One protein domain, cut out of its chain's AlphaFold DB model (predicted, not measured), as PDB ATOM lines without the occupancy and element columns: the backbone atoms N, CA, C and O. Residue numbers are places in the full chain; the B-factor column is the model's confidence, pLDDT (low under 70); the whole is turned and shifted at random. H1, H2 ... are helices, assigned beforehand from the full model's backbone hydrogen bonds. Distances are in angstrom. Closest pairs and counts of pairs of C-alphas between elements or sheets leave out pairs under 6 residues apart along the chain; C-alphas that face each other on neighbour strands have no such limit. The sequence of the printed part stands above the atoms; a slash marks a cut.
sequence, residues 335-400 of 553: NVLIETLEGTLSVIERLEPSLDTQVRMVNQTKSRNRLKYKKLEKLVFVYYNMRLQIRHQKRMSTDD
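What this domain is: This is residues 335 to 400 of the 553 residues of the protein "DUF659 domain-containing protein" of Gossypium raimondii (UniProt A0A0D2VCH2). One long helix, H3, folds back beside H2 of a helical hairpin, H1 and H2, and its far end, residues 388 to 400, sticks out as a free arm. The three helices make a loose zigzag in which each runs the opposite way to the one before, and H2 joins the other two. The printed part has 66 residues with three named helices, in the order H1, H2, H3, and no named strand; the class is all helix. The whole is loose, with a radius of gyration of the C-alphas of 13.6 A, and elongated, spanning 42 by 26 by 22 A.

Where its parts are: H3 is residues 373 to 400, 40.6 A from first to last C-alpha, from C-alpha 373 at (1.061, -21.080, 37.930) to C-alpha 400 at (-19.038, -53.213, 23.425). H2 is residues 355 to 368, 20.0 A long. H1 is residues 335 to 351, 24.2 A long, with C-alpha 335 at (-14.674, -13.471, 25.368).

How they stand to each other: H3 and H2 are close but not clearly touching; their closest C-alphas, those of Leu 376 and Lys 366, are 7.4 A apart. They run opposite ways at a shallow tilt of 16 degrees. H2 touches H1 with residues 358 to 362 alone, and the closest C-alphas, those of Gln 358 and Ile 348, are 6.0 A apart. This hairpin runs opposite ways at a shallow tilt of 26 degrees. H1 and H3 are apart. In H1 every O i to N i+4 pair is within hydrogen-bond range; in H2 it is 9 of 10 and in H3 23 of 24.

The domain as a whole: The C-alphas farthest apart are those of Arg 370 and Asp 400, 42.8 A. Without residues 388 to 400, the body spans 30 by 25 by 17 A. The printed part has no cut, and both links are tight. The mean pLDDT of the printed part is 71.6, and 32 residues are under 70, among them residues 365 to 380 and 393 to 400.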
ATOM      1  N   ASN A 335     -13.960 -12.769  26.441       79.94
ATOM      2  CA  ASN A 335     -14.674 -13.471  25.368       79.94
ATOM      3  C   ASN A 335     -13.781 -13.728  24.141       79.94
ATOM      4  O   ASN A 335     -13.744 -14.853  23.650       79.94
ATOM      5  N   VAL A 336     -13.028 -12.719  23.680       82.06
ATOM      6  CA  VAL A 336     -12.091 -12.853  22.544       82.06
ATOM      7  C   VAL A 336     -10.987 -13.857  22.877       82.06
ATOM      8  O   VAL A 336     -10.659 -14.713  22.058       82.06
ATOM      9  N   LEU A 337     -10.447 -13.822  24.101       79.56
ATOM     10  CA  LEU A 337      -9.445 -14.797  24.556       79.56
ATOM     11  C   LEU A 337      -9.986 -16.232  24.628       79.56
ATOM     12  O   LEU A 337      -9.221 -17.171  24.408       79.56
ATOM     13  N   ILE A 338     -11.272 -16.414  24.940       82.00
ATOM     14  CA  ILE A 338     -11.926 -17.727  24.957       82.00
ATOM     15  C   ILE A 338     -12.173 -18.217  23.523       82.00
ATOM     16  O   ILE A 338     -11.667 -19.276  23.170       82.00
ATOM     17  N   GLU A 339     -12.850 -17.440  22.670       87.62
ATOM     18  CA  GLU A 339     -13.192 -17.849  21.292       87.62
ATOM     19  C   GLU A 339     -11.942 -18.115  20.433       87.62
ATOM     20  O   GLU A 339     -11.880 -19.088  19.672       87.62
ATOM     21  N   THR A 340     -10.910 -17.275  20.563       87.56
ATOM     22  CA  THR A 340      -9.664 -17.446  19.798       87.56
ATOM     23  C   THR A 340      -8.871 -18.664  20.271       87.56
ATOM     24  O   THR A 340      -8.318 -19.398  19.447       87.56
ATOM     25  N   LEU A 341      -8.883 -18.962  21.577       85.56
ATOM     26  CA  LEU A 341      -8.289 -20.178  22.127       85.56
ATOM     27  C   LEU A 341      -9.080 -21.436  21.733       85.56
ATOM     28  O   LEU A 341      -8.472 -22.390  21.262       85.56
ATOM     29  N   GLU A 342     -10.404 -21.454  21.883       86.94
ATOM     30  CA  GLU A 342     -11.256 -22.609  21.554       86.94
ATOM     31  C   GLU A 342     -11.219 -22.943  20.055       86.94
ATOM     32  O   GLU A 342     -11.097 -24.116  19.686       86.94
ATOM     33  N   GLY A 343     -11.187 -21.928  19.184       91.00
ATOM     34  CA  GLY A 343     -10.917 -22.120  17.760       91.00
ATOM     35  C   GLY A 343      -9.506 -22.663  17.500       91.00
ATOM     36  O   GLY A 343      -9.347 -23.619  16.746       91.00
ATOM     37  N   THR A 344      -8.477 -22.155  18.192       91.00
ATOM     38  CA  THR A 344      -7.104 -22.693  18.085       91.00
ATOM     39  C   THR A 344      -7.025 -24.168  18.488       91.00
ATOM     40  O   THR A 344      -6.374 -24.958  17.804       91.00
ATOM     41  N   LEU A 345      -7.696 -24.559  19.578       87.50
ATOM     42  CA  LEU A 345      -7.786 -25.956  20.007       87.50
ATOM     43  C   LEU A 345      -8.508 -26.808  18.950       87.50
ATOM     44  O   LEU A 345      -7.997 -27.862  18.583       87.50
ATOM     45  N   SER A 346      -9.617 -26.317  18.392       91.88
ATOM     46  CA  SER A 346     -10.381 -27.008  17.340       91.88
ATOM     47  C   SER A 346      -9.566 -27.225  16.054       91.88
ATOM     48  O   SER A 346      -9.638 -28.298  15.453       91.88
ATOM     49  N   VAL A 347      -8.721 -26.260  15.662       93.44
ATOM     50  CA  VAL A 347      -7.775 -26.424  14.540       93.44
ATOM     51  C   VAL A 347      -6.727 -27.494  14.848       93.44
ATOM     52  O   VAL A 347      -6.468 -28.346  14.000       93.44
ATOM     53  N   ILE A 348      -6.147 -27.496  16.055       89.81
ATOM     54  CA  ILE A 348      -5.180 -28.527  16.470       89.81
ATOM     55  C   ILE A 348      -5.832 -29.919  16.445       89.81
ATOM     56  O   ILE A 348      -5.257 -30.852  15.888       89.81
ATOM     57  N   GLU A 349      -7.039 -30.061  16.997       89.31
ATOM     58  CA  GLU A 349      -7.767 -31.336  17.038       89.31
ATOM     59  C   GLU A 349      -8.177 -31.848  15.649       89.31
ATOM     60  O   GLU A 349      -8.233 -33.063  15.443       89.31
ATOM     61  N   ARG A 350      -8.428 -30.950  14.683       90.69
ATOM     62  CA  ARG A 350      -8.752 -31.323  13.297       90.69
ATOM     63  C   ARG A 350      -7.525 -31.692  12.462       90.69
ATOM     64  O   ARG A 350      -7.598 -32.645  11.685       90.69
ATOM     65  N   LEU A 351      -6.450 -30.906  12.550       89.69
ATOM     66  CA  LEU A 351      -5.320 -30.992  11.614       89.69
ATOM     67  C   LEU A 351      -4.231 -31.982  12.045       89.69
ATOM     68  O   LEU A 351      -3.569 -32.557  11.185       89.69
ATOM     69  N   GLU A 352      -4.036 -32.195  13.347       88.44
ATOM     70  CA  GLU A 352      -3.001 -33.090  13.872       88.44
ATOM     71  C   GLU A 352      -3.623 -34.426  14.330       88.44
ATOM     72  O   GLU A 352      -4.288 -34.456  15.367       88.44
ATOM     73  N   PRO A 353      -3.428 -35.550  13.612       84.50
ATOM     74  CA  PRO A 353      -4.012 -36.841  13.988       84.50
ATOM     75  C   PRO A 353      -3.340 -37.496  15.209       84.50
ATOM     76  O   PRO A 353      -3.938 -38.361  15.855       84.50
ATOM     77  N   SER A 354      -2.100 -37.126  15.544       87.75
ATOM     78  CA  SER A 354      -1.391 -37.659  16.704       87.75
ATOM     79  C   SER A 354      -1.828 -36.946  17.978       87.75
ATOM     80  O   SER A 354      -1.381 -35.837  18.276       87.75
ATOM     81  N   LEU A 355      -2.639 -37.624  18.796       81.50
ATOM     82  CA  LEU A 355      -3.068 -37.126  20.108       81.50
ATOM     83  C   LEU A 355      -1.881 -36.656  20.970       81.50
ATOM     84  O   LEU A 355      -1.983 -35.637  21.642       81.50
ATOM     85  N   ASP A 356      -0.735 -37.344  20.929       81.19
ATOM     86  CA  ASP A 356       0.458 -36.942  21.688       81.19
ATOM     87  C   ASP A 356       1.178 -35.716  21.094       81.19
ATOM     88  O   ASP A 356       1.898 -35.026  21.819       81.19
ATOM     89  N   THR A 357       0.958 -35.379  19.818       82.12
ATOM     90  CA  THR A 357       1.365 -34.081  19.257       82.12
ATOM     91  C   THR A 357       0.352 -32.983  19.580       82.12
ATOM     92  O   THR A 357       0.786 -31.922  20.034       82.12
ATOM     93  N   GLN A 358      -0.961 -33.245  19.481       81.88
ATOM     94  CA  GLN A 358      -2.010 -32.320  19.945       81.88
ATOM     95  C   GLN A 358      -1.723 -31.870  21.388       81.88
ATOM     96  O   GLN A 358      -1.633 -30.677  21.665       81.88
ATOM     97  N   VAL A 359      -1.453 -32.822  22.292       74.00
ATOM     98  CA  VAL A 359      -1.030 -32.585  23.688       74.00
ATOM     99  C   VAL A 359       0.096 -31.551  23.792       74.00
ATOM    100  O   VAL A 359       0.015 -30.616  24.592       74.00
ATOM    101  N   ARG A 360       1.163 -31.719  22.999       76.62
ATOM    102  CA  ARG A 360       2.336 -30.831  23.015       76.62
ATOM    103  C   ARG A 360       1.975 -29.432  22.518       76.62
ATOM    104  O   ARG A 360       2.324 -28.460  23.185       76.62
ATOM    105  N   MET A 361       1.239 -29.334  21.410       79.00
ATOM    106  CA  MET A 361       0.771 -28.063  20.847       79.00
ATOM    107  C   MET A 361      -0.126 -27.307  21.839       79.00
ATOM    108  O   MET A 361       0.145 -26.153  22.160       79.00
ATOM    109  N   VAL A 362      -1.126 -27.978  22.419       75.00
ATOM    110  CA  VAL A 362      -2.043 -27.410  23.422       75.00
ATOM    111  C   VAL A 362      -1.294 -26.897  24.658       75.00
ATOM    112  O   VAL A 362      -1.611 -25.825  25.178       75.00
ATOM    113  N   ASN A 363      -0.268 -27.614  25.123       68.50
ATOM    114  CA  ASN A 363       0.545 -27.169  26.256       68.50
ATOM    115  C   ASN A 363       1.467 -25.986  25.897       68.50
ATOM    116  O   ASN A 363       1.629 -25.083  26.715       68.50
ATOM    117  N   GLN A 364       2.011 -25.922  24.677       71.19
ATOM    118  CA  GLN A 364       2.759 -24.750  24.197       71.19
ATOM    119  C   GLN A 364       1.859 -23.510  24.060       71.19
ATOM    120  O   GLN A 364       2.240 -22.427  24.502       71.19
ATOM    121  N   THR A 365       0.645 -23.677  23.530       69.19
ATOM    122  CA  THR A 365      -0.414 -22.656  23.462       69.19
ATOM    123  C   THR A 365      -0.743 -22.084  24.847       69.19
ATOM    124  O   THR A 365      -0.710 -20.870  25.041       69.19
ATOM    125  N   LYS A 366      -0.946 -22.942  25.856       64.25
ATOM    126  CA  LYS A 366      -1.173 -22.514  27.252       64.25
ATOM    127  C   LYS A 366       0.031 -21.769  27.852       64.25
ATOM    128  O   LYS A 366      -0.160 -20.789  28.570       64.25
ATOM    129  N   SER A 367       1.256 -22.199  27.547       58.28
ATOM    130  CA  SER A 367       2.489 -21.553  28.023       58.28
ATOM    131  C   SER A 367       2.745 -20.185  27.378       58.28
ATOM    132  O   SER A 367       3.200 -19.270  28.067       58.28
ATOM    133  N   ARG A 368       2.409 -20.007  26.089       57.41
ATOM    134  CA  ARG A 368       2.476 -18.702  25.398       57.41
ATOM    135  C   ARG A 368       1.632 -17.640  26.108       57.41
ATOM    136  O   ARG A 368       2.116 -16.533  26.319       57.41
ATOM    137  N   ASN A 369       0.456 -18.019  26.613       57.16
ATOM    138  CA  ASN A 369      -0.481 -17.129  27.315       57.16
ATOM    139  C   ASN A 369      -0.035 -16.692  28.730       57.16
ATOM    140  O   ASN A 369      -0.848 -16.155  29.484       57.16
ATOM    141  N   ARG A 370       1.226 -16.943  29.133       56.84
ATOM    142  CA  ARG A 370       1.830 -16.525  30.422       56.84
ATOM    143  C   ARG A 370       0.933 -16.775  31.648       56.84
ATOM    144  O   ARG A 370       0.872 -15.980  32.589       56.84
ATOM    145  N   LEU A 371       0.228 -17.905  31.650       53.81
ATOM    146  CA  LEU A 371      -0.719 -18.259  32.700       53.81
ATOM    147  C   LEU A 371       0.000 -18.428  34.045       53.81
ATOM    148  O   LEU A 371       0.774 -19.366  34.232       53.81
ATOM    149  N   LYS A 372      -0.286 -17.534  35.004       51.06
ATOM    150  CA  LYS A 372       0.216 -17.628  36.388       51.06
ATOM    151  C   LYS A 372      -0.045 -19.038  36.932       51.06
ATOM    152  O   LYS A 372      -1.170 -19.518  36.824       51.06
ATOM    153  N   TYR A 373       0.967 -19.657  37.545       45.72
ATOM    154  CA  TYR A 373       1.061 -21.080  37.930       45.72
ATOM    155  C   TYR A 373      -0.271 -21.776  38.308       45.72
ATOM    156  O   TYR A 373      -0.627 -22.793  37.718       45.72
ATOM    157  N   LYS A 374      -1.079 -21.177  39.197       49.16
ATOM    158  CA  LYS A 374      -2.390 -21.707  39.640       49.16
ATOM    159  C   LYS A 374      -3.461 -21.857  38.532       49.16
ATOM    160  O   LYS A 374      -4.417 -22.607  38.710       49.16
ATOM    161  N   LYS A 375      -3.352 -21.153  37.394       53.41
ATOM    162  CA  LYS A 375      -4.186 -21.394  36.192       53.41
ATOM    163  C   LYS A 375      -3.638 -22.555  35.347       53.41
ATOM    164  O   LYS A 375      -4.432 -23.309  34.792       53.41
ATOM    165  N   LEU A 376      -2.313 -22.726  35.277       50.94
ATOM    166  CA  LEU A 376      -1.674 -23.830  34.549       50.94
ATOM    167  C   LEU A 376      -2.018 -25.184  35.191       50.94
ATOM    168  O   LEU A 376      -2.434 -26.097  34.489       50.94
ATOM    169  N   GLU A 377      -1.950 -25.270  36.520       57.88
ATOM    170  CA  GLU A 377      -2.355 -26.434  37.324       57.88
ATOM    171  C   GLU A 377      -3.771 -26.934  36.975       57.88
ATOM    172  O   GLU A 377      -3.956 -28.096  36.606       57.88
ATOM    173  N   LYS A 378      -4.770 -26.038  36.971       60.25
ATOM    174  CA  LYS A 378      -6.152 -26.372  36.574       60.25
ATOM    175  C   LYS A 378      -6.250 -26.879  35.131       60.25
ATOM    176  O   LYS A 378      -7.044 -27.772  34.843       60.25
ATOM    177  N   LEU A 379      -5.440 -26.342  34.221       53.88
ATOM    178  CA  LEU A 379      -5.422 -26.750  32.812       53.88
ATOM    179  C   LEU A 379      -4.642 -28.043  32.549       53.88
ATOM    180  O   LEU A 379      -4.896 -28.671  31.519       53.88
ATOM    181  N   VAL A 380      -3.738 -28.437  33.452       59.28
ATOM    182  CA  VAL A 380      -3.137 -29.778  33.508       59.28
ATOM    183  C   VAL A 380      -4.160 -30.777  34.051       59.28
ATOM    184  O   VAL A 380      -4.346 -31.826  33.440       59.28
ATOM    185  N   PHE A 381      -4.893 -30.429  35.115       72.94
ATOM    186  CA  PHE A 381      -5.966 -31.261  35.670       72.94
ATOM    187  C   PHE A 381      -7.057 -31.576  34.634       72.94
ATOM    188  O   PHE A 381      -7.376 -32.746  34.423       72.94
ATOM    189  N   VAL A 382      -7.596 -30.562  33.942       61.16
ATOM    190  CA  VAL A 382      -8.595 -30.766  32.873       61.16
ATOM    191  C   VAL A 382      -8.019 -31.639  31.755       61.16
ATOM    192  O   VAL A 382      -8.626 -32.636  31.378       61.16
ATOM    193  N   TYR A 383      -6.809 -31.324  31.281       56.09
ATOM    194  CA  TYR A 383      -6.125 -32.087  30.235       56.09
ATOM    195  C   TYR A 383      -5.959 -33.581  30.587       56.09
ATOM    196  O   TYR A 383      -6.286 -34.454  29.777       56.09
ATOM    197  N   TYR A 384      -5.472 -33.890  31.791       66.00
ATOM    198  CA  TYR A 384      -5.198 -35.268  32.196       66.00
ATOM    199  C   TYR A 384      -6.495 -36.073  32.345       66.00
ATOM    200  O   TYR A 384      -6.575 -37.210  31.875       66.00
ATOM    201  N   ASN A 385      -7.537 -35.459  32.918       73.81
ATOM    202  CA  ASN A 385      -8.847 -36.087  33.066       73.81
ATOM    203  C   ASN A 385      -9.567 -36.278  31.723       73.81
ATOM    204  O   ASN A 385     -10.106 -37.359  31.498       73.81
ATOM    205  N   MET A 386      -9.488 -35.332  30.779       59.56
ATOM    206  CA  MET A 386     -10.008 -35.544  29.417       59.56
ATOM    207  C   MET A 386      -9.303 -36.717  28.720       59.56
ATOM    208  O   MET A 386      -9.964 -37.551  28.103       59.56
ATOM    209  N   ARG A 387      -7.979 -36.886  28.880       63.66
ATOM    210  CA  ARG A 387      -7.293 -38.087  28.359       63.66
ATOM    211  C   ARG A 387      -7.686 -39.378  29.072       63.66
ATOM    212  O   ARG A 387      -7.666 -40.430  28.434       63.66
ATOM    213  N   LEU A 388      -8.018 -39.349  30.361       73.19
ATOM    214  CA  LEU A 388      -8.563 -40.518  31.061       73.19
ATOM    215  C   LEU A 388      -9.978 -40.854  30.562       73.19
ATOM    216  O   LEU A 388     -10.251 -42.020  30.286       73.19
ATOM    217  N   GLN A 389     -10.822 -39.843  30.337       69.75
ATOM    218  CA  GLN A 389     -12.170 -39.981  29.783       69.75
ATOM    219  C   GLN A 389     -12.154 -40.538  28.350       69.75
ATOM    220  O   GLN A 389     -12.866 -41.497  28.068       69.75
ATOM    221  N   ILE A 390     -11.284 -40.028  27.470       64.81
ATOM    222  CA  ILE A 390     -11.110 -40.548  26.101       64.81
ATOM    223  C   ILE A 390     -10.601 -42.000  26.124       64.81
ATOM    224  O   ILE A 390     -11.054 -42.823  25.331       64.81
ATOM    225  N   ARG A 391      -9.694 -42.358  27.049       70.38
ATOM    226  CA  ARG A 391      -9.277 -43.761  27.243       70.38
ATOM    227  C   ARG A 391     -10.430 -44.641  27.740       70.38
ATOM    228  O   ARG A 391     -10.535 -45.772  27.281       70.38
ATOM    229  N   HIS A 392     -11.290 -44.140  28.631       70.81
ATOM    230  CA  HIS A 392     -12.499 -44.843  29.078       70.81
ATOM    231  C   HIS A 392     -13.492 -45.058  27.933       70.81
ATOM    232  O   HIS A 392     -13.908 -46.185  27.712       70.81
ATOM    233  N   GLN A 393     -13.812 -44.020  27.155       68.56
ATOM    234  CA  GLN A 393     -14.718 -44.129  26.005       68.56
ATOM    235  C   GLN A 393     -14.188 -45.097  24.943       68.56
ATOM    236  O   GLN A 393     -14.952 -45.903  24.420       68.56
ATOM    237  N   LYS A 394     -12.875 -45.076  24.662       69.19
ATOM    238  CA  LYS A 394     -12.256 -46.059  23.761       69.19
ATOM    239  C   LYS A 394     -12.356 -47.481  24.313       69.19
ATOM    240  O   LYS A 394     -12.771 -48.352  23.559       69.19
ATOM    241  N   ARG A 395     -12.063 -47.701  25.604       68.12
ATOM    242  CA  ARG A 395     -12.262 -49.007  26.261       68.12
ATOM    243  C   ARG A 395     -13.707 -49.472  26.146       68.12
ATOM    244  O   ARG A 395     -13.912 -50.498  25.526       68.12
ATOM    245  N   MET A 396     -14.684 -48.665  26.566       59.91
ATOM    246  CA  MET A 396     -16.107 -48.997  26.427       59.91
ATOM    247  C   MET A 396     -16.471 -49.381  24.989       59.91
ATOM    248  O   MET A 396     -17.047 -50.436  24.790       59.91
ATOM    249  N   SER A 397     -16.037 -48.625  23.973       61.22
ATOM    250  CA  SER A 397     -16.303 -49.002  22.573       61.22
ATOM    251  C   SER A 397     -15.622 -50.307  22.133       61.22
ATOM    252  O   SER A 397     -16.133 -50.994  21.257       61.22
ATOM    253  N   THR A 398     -14.476 -50.667  22.720       58.50
ATOM    254  CA  THR A 398     -13.813 -51.962  22.496       58.50
ATOM    255  C   THR A 398     -14.504 -53.083  23.271       58.50
ATOM    256  O   THR A 398     -14.652 -54.175  22.738       58.50
ATOM    257  N   ASP A 399     -14.982 -52.812  24.481       60.94
ATOM    258  CA  ASP A 399     -15.699 -53.759  25.332       60.94
ATOM    259  C   ASP A 399     -17.111 -54.043  24.782       60.94
ATOM    260  O   ASP A 399     -17.536 -55.192  24.795       60.94
ATOM    261  N   ASP A 400     -17.786 -53.054  24.184       59.22
ATOM    262  CA  ASP A 400     -19.038 -53.213  23.425       59.22
ATOM    263  C   ASP A 400     -18.829 -54.065  22.154       59.22
ATOM    264  O   ASP A 400     -19.649 -54.923  21.824       59.22
TER     265      ASP A 400